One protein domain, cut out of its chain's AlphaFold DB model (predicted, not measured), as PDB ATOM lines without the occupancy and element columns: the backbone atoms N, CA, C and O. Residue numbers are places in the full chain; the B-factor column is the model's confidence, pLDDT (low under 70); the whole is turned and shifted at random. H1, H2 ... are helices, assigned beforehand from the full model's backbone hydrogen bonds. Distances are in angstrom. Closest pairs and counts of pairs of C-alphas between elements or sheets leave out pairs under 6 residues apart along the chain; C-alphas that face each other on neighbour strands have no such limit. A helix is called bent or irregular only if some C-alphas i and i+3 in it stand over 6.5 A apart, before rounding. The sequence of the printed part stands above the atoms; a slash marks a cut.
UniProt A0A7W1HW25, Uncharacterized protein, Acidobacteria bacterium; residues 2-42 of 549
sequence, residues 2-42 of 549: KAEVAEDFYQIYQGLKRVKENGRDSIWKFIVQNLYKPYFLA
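What this domain is: This is residues 2 to 42 of the 549 residues of an uncharacterized protein of Acidobacteria bacterium (UniProt A0A7W1HW25). Two helices make an open V: H1, the longer one, runs to a tight turn, and H2 folds back from it the opposite way, with the two near each other at the turn and spread at the far ends. Residues 2 to 11 of H1 and residues 33 to 42, of which 33 to 40 belong to H2, stick out as the free ends of the V. The printed part has 41 residues with two named helices, H1 then H2, and no named strand; the class is all helix. The whole is loose, with a radius of gyration of the C-alphas of 11.9 A, and flat, spanning 32 by 26 by 6 A.

Where its parts are: H1, residues 2 to 21, begins with C-alpha 2 at (50.634, 110.145, 188.953) and ends with C-alpha 21 at (32.882, 105.998, 166.570), 28.9 A away. H2, residues 25 to 40, is 23.6 A from first to last C-alpha and ends with C-alpha 40 at (59.261, 117.715, 171.515). H2 is only just irregular: C-alphas 35 and 38 are 6.9 A apart, and its line is a rough one.

How they stand to each other: H1 and H2 are close but not clearly touching, with 2 pairs of C-alphas within 8 A. Their closest C-alphas, those of Val 19 and Asp 25, are 7.0 A apart. Their centres are 14.6 A apart. The helices run opposite ways at a shallow tilt of 27 degrees. In H1 every O i to N i+4 pair is within hydrogen-bond range; in H2 7 of 12 are.

The domain as a whole: The two C-alphas farthest apart, those of Glu 21 and Ala 42, are 33.8 A apart. The printed part has no cut, and the link from H1 to H2, 3 residues, is tight. The mean pLDDT of the printed part is 70.4; residues 2 to 8, residue 19 and residues 24 to 34 are under 70.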
ATOM      1  N   LYS A   2      51.029 111.387 189.686       48.41
ATOM      2  CA  LYS A   2      50.634 110.145 188.953       48.41
ATOM      3  C   LYS A   2      49.135 110.042 188.607       48.41
ATOM      4  O   LYS A   2      48.801 109.426 187.603       48.41
ATOM      5  N   ALA A   3      48.255 110.629 189.421       49.22
ATOM      6  CA  ALA A   3      46.804 110.571 189.219       49.22
ATOM      7  C   ALA A   3      46.293 111.571 188.159       49.22
ATOM      8  O   ALA A   3      45.481 111.192 187.329       49.22
ATOM      9  N   GLU A   4      46.821 112.801 188.130       48.84
ATOM     10  CA  GLU A   4      46.481 113.805 187.097       48.84
ATOM     11  C   GLU A   4      46.900 113.354 185.702       48.84
ATOM     12  O   GLU A   4      46.105 113.404 184.774       48.84
ATOM     13  N   VAL A   5      48.113 112.810 185.572       54.34
ATOM     14  CA  VAL A   5      48.604 112.297 184.289       54.34
ATOM     15  C   VAL A   5      47.710 111.159 183.779       54.34
ATOM     16  O   VAL A   5      47.432 111.082 182.587       54.34
ATOM     17  N   ALA A   6      47.227 110.286 184.669       62.94
ATOM     18  CA  ALA A   6      46.318 109.203 184.295       62.94
ATOM     19  C   ALA A   6      44.947 109.720 183.826       62.94
ATOM     20  O   ALA A   6      44.397 109.180 182.866       62.94
ATOM     21  N   GLU A   7      44.429 110.773 184.460       67.81
ATOM     22  CA  GLU A   7      43.171 111.410 184.066       67.81
ATOM     23  C   GLU A   7      43.304 112.119 182.710       67.81
ATOM     24  O   GLU A   7      42.472 111.912 181.828       67.81
ATOM     25  N   ASP A   8      44.398 112.846 182.474       65.56
ATOM     26  CA  ASP A   8      44.661 113.507 181.191       65.56
ATOM     27  C   ASP A   8      44.735 112.493 180.035       65.56
ATOM     28  O   ASP A   8      44.111 112.675 178.983       65.56
ATOM     29  N   PHE A   9      45.431 111.367 180.235       70.00
ATOM     30  CA  PHE A   9      45.468 110.276 179.254       70.00
ATOM     31  C   PHE A   9      44.099 109.625 179.036       70.00
ATOM     32  O   PHE A   9      43.779 109.229 177.909       70.00
ATOM     33  N   TYR A  10      43.273 109.533 180.079       74.81
ATOM     34  CA  TYR A  10      41.919 109.002 179.970       74.81
ATOM     35  C   TYR A  10      40.995 109.941 179.178       74.81
ATOM     36  O   TYR A  10      40.245 109.474 178.317       74.81
ATOM     37  N   GLN A  11      41.114 111.258 179.366       71.62
ATOM     38  CA  GLN A  11      40.386 112.260 178.578       71.62
ATOM     39  C   GLN A  11      40.798 112.232 177.096       71.62
ATOM     40  O   GLN A  11      39.939 112.245 176.207       71.62
ATOM     41  N   ILE A  12      42.098 112.087 176.811       72.19
ATOM     42  CA  ILE A  12      42.611 111.893 175.443       72.19
ATOM     43  C   ILE A  12      42.013 110.622 174.822       72.19
ATOM     44  O   ILE A  12      41.540 110.647 173.683       72.19
ATOM     45  N   TYR A  13      41.975 109.516 175.572       74.31
ATOM     46  CA  TYR A  13      41.371 108.260 175.124       74.31
ATOM     47  C   TYR A  13      39.870 108.401 174.824       74.31
ATOM     48  O   TYR A  13      39.416 107.950 173.768       74.31
ATOM     49  N   GLN A  14      39.093 109.044 175.704       78.19
ATOM     50  CA  GLN A  14      37.657 109.248 175.485       78.19
ATOM     51  C   GLN A  14      37.381 110.107 174.245       78.19
ATOM     52  O   GLN A  14      36.489 109.779 173.454       78.19
ATOM     53  N   GLY A  15      38.180 111.157 174.033       71.12
ATOM     54  CA  GLY A  15      38.127 111.976 172.823       71.12
ATOM     55  C   GLY A  15      38.394 111.155 171.559       71.12
ATOM     56  O   GLY A  15      37.587 111.179 170.628       71.12
ATOM     57  N   LEU A  16      39.472 110.360 171.549       71.19
ATOM     58  CA  LEU A  16      39.831 109.485 170.426       71.19
ATOM     59  C   LEU A  16      38.758 108.422 170.140       71.19
ATOM     60  O   LEU A  16      38.431 108.180 168.976       71.19
ATOM     61  N   LYS A  17      38.169 107.818 171.180       76.88
ATOM     62  CA  LYS A  17      37.096 106.819 171.053       76.88
ATOM     63  C   LYS A  17      35.847 107.414 170.400       76.88
ATOM     64  O   LYS A  17      35.384 106.889 169.390       76.88
ATOM     65  N   ARG A  18      35.343 108.535 170.927       76.62
ATOM     66  CA  ARG A  18      34.125 109.197 170.428       76.62
ATOM     67  C   ARG A  18      34.266 109.633 168.972       76.62
ATOM     68  O   ARG A  18      33.314 109.628 168.202       76.62
ATOM     69  N   VAL A  19      35.462 110.054 168.594       69.25
ATOM     70  CA  VAL A  19      35.790 110.490 167.238       69.25
ATOM     71  C   VAL A  19      35.865 109.315 166.262       69.25
ATOM     72  O   VAL A  19      35.326 109.426 165.158       69.25
ATOM     73  N   LYS A  20      36.488 108.206 166.679       71.12
ATOM     74  CA  LYS A  20      36.536 106.952 165.916       71.12
ATOM     75  C   LYS A  20      35.135 106.413 165.649       71.12
ATOM     76  O   LYS A  20      34.799 106.070 164.522       71.12
ATOM     77  N   GLU A  21      34.288 106.412 166.674       80.44
ATOM     78  CA  GLU A  21      32.882 105.998 166.570       80.44
ATOM     79  C   GLU A  21      32.066 106.886 165.608       80.44
ATOM     80  O   GLU A  21      31.066 106.433 165.059       80.44
ATOM     81  N   ASN A  22      32.519 108.117 165.337       82.12
ATOM     82  CA  ASN A  22      31.899 109.060 164.399       82.12
ATOM     83  C   ASN A  22      32.549 109.082 162.994       82.12
ATOM     84  O   ASN A  22      32.221 109.962 162.195       82.12
ATOM     85  N   GLY A  23      33.489 108.176 162.685       75.56
ATOM     86  CA  GLY A  23      34.084 108.025 161.345       75.56
ATOM     87  C   GLY A  23      34.996 109.173 160.884       75.56
ATOM     88  O   GLY A  23      35.101 109.436 159.688       75.56
ATOM     89  N   ARG A  24      35.647 109.894 161.811       67.62
ATOM     90  CA  ARG A  24      36.495 111.075 161.512       67.62
ATOM     91  C   ARG A  24      38.008 110.781 161.537       67.62
ATOM     92  O   ARG A  24      38.804 111.670 161.828       67.62
ATOM     93  N   ASP A  25      38.423 109.554 161.235       65.81
ATOM     94  CA  ASP A  25      39.716 108.972 161.645       65.81
ATOM     95  C   ASP A  25      41.003 109.641 161.107       65.81
ATOM     96  O   ASP A  25      42.022 109.670 161.801       65.81
ATOM     97  N   SER A  26      41.003 110.213 159.898       64.38
ATOM     98  CA  SER A  26      42.235 110.727 159.260       64.38
ATOM     99  C   SER A  26      42.680 112.110 159.755       64.38
ATOM    100  O   SER A  26      43.869 112.436 159.711       64.38
ATOM    101  N   ILE A  27      41.752 112.917 160.274       59.34
ATOM    102  CA  ILE A  27      42.002 114.304 160.697       59.34
ATOM    103  C   ILE A  27      42.695 114.350 162.069       59.34
ATOM    104  O   ILE A  27      43.493 115.245 162.343       59.34
ATOM    105  N   TRP A  28      42.469 113.357 162.931       61.75
ATOM    106  CA  TRP A  28      42.947 113.403 164.315       61.75
ATOM    107  C   TRP A  28      44.383 112.955 164.500       61.75
ATOM    108  O   TRP A  28      45.063 113.519 165.348       61.75
ATOM    109  N   LYS A  29      44.901 112.045 163.663       66.00
ATOM    110  CA  LYS A  29      46.352 111.809 163.609       66.00
ATOM    111  C   LYS A  29      47.081 113.123 163.335       66.00
ATOM    112  O   LYS A  29      48.065 113.411 164.000       66.00
ATOM    113  N   PHE A  30      46.571 113.934 162.409       64.69
ATOM    114  CA  PHE A  30      47.115 115.256 162.120       64.69
ATOM    115  C   PHE A  30      46.934 116.226 163.301       64.69
ATOM    116  O   PHE A  30      47.912 116.841 163.709       64.69
ATOM    117  N   ILE A  31      45.741 116.335 163.902       66.25
ATOM    118  CA  ILE A  31      45.494 117.233 165.051       66.25
ATOM    119  C   ILE A  31      46.371 116.863 166.254       66.25
ATOM    120  O   ILE A  31      47.094 117.709 166.765       66.25
ATOM    121  N   VAL A  32      46.365 115.596 166.671       67.81
ATOM    122  CA  VAL A  32      47.156 115.090 167.802       67.81
ATOM    123  C   VAL A  32      48.645 115.263 167.521       67.81
ATOM    124  O   VAL A  32      49.368 115.804 168.350       67.81
ATOM    125  N   GLN A  33      49.122 114.893 166.329       67.00
ATOM    126  CA  GLN A  33      50.525 115.115 165.984       67.00
ATOM    127  C   GLN A  33      50.903 116.596 166.045       67.00
ATOM    128  O   GLN A  33      51.967 116.903 166.562       67.00
ATOM    129  N   ASN A  34      50.067 117.510 165.555       69.25
ATOM    130  CA  ASN A  34      50.374 118.941 165.603       69.25
ATOM    131  C   ASN A  34      50.212 119.559 167.000       69.25
ATOM    132  O   ASN A  34      50.892 120.536 167.285       69.25
ATOM    133  N   LEU A  35      49.383 118.982 167.876       71.88
ATOM    134  CA  LEU A  35      49.270 119.403 169.275       71.88
ATOM    135  C   LEU A  35      50.514 119.017 170.088       71.88
ATOM    136  O   LEU A  35      51.020 119.834 170.846       71.88
ATOM    137  N   TYR A  36      51.035 117.796 169.913       74.69
ATOM    138  CA  TYR A  36      52.158 117.306 170.722       74.69
ATOM    139  C   TYR A  36      53.540 117.601 170.130       74.69
ATOM    140  O   TYR A  36      54.488 117.787 170.886       74.69
ATOM    141  N   LYS A  37      53.690 117.649 168.796       76.75
ATOM    142  CA  LYS A  37      54.997 117.868 168.141       76.75
ATOM    143  C   LYS A  37      55.749 119.095 168.665       76.75
ATOM    144  O   LYS A  37      56.936 118.928 168.931       76.75
ATOM    145  N   PRO A  38      55.123 120.277 168.844       82.50
ATOM    146  CA  PRO A  38      55.821 121.450 169.355       82.50
ATOM    147  C   PRO A  38      56.552 121.182 170.672       82.50
ATOM    148  O   PRO A  38      57.700 121.587 170.808       82.50
ATOM    149  N   TYR A  39      55.958 120.405 171.585       82.56
ATOM    150  CA  TYR A  39      56.574 120.095 172.877       82.56
ATOM    151  C   TYR A  39      57.894 119.329 172.768       82.56
ATOM    152  O   TYR A  39      58.810 119.542 173.556       82.56
ATOM    153  N   PHE A  40      58.024 118.462 171.765       84.12
ATOM    154  CA  PHE A  40      59.261 117.715 171.515       84.12
ATOM    155  C   PHE A  40      60.329 118.532 170.782       84.12
ATOM    156  O   PHE A  40      61.475 118.096 170.670       84.12
ATOM    157  N   LEU A  41      59.944 119.696 170.264       88.81
ATOM    158  CA  LEU A  41      60.805 120.598 169.516       88.81
ATOM    159  C   LEU A  41      61.384 121.726 170.379       88.81
ATOM    160  O   LEU A  41      62.090 122.582 169.847       88.81
ATOM    161  N   ALA A  42      61.126 121.707 171.690       91.44
ATOM    162  CA  ALA A  42      61.728 122.640 172.629       91.44
ATOM    163  C   ALA A  42      63.267 122.564 172.587       91.44
ATOM    164  O   ALA A  42      63.841 121.468 172.607       91.44
TER     165      ALA A  42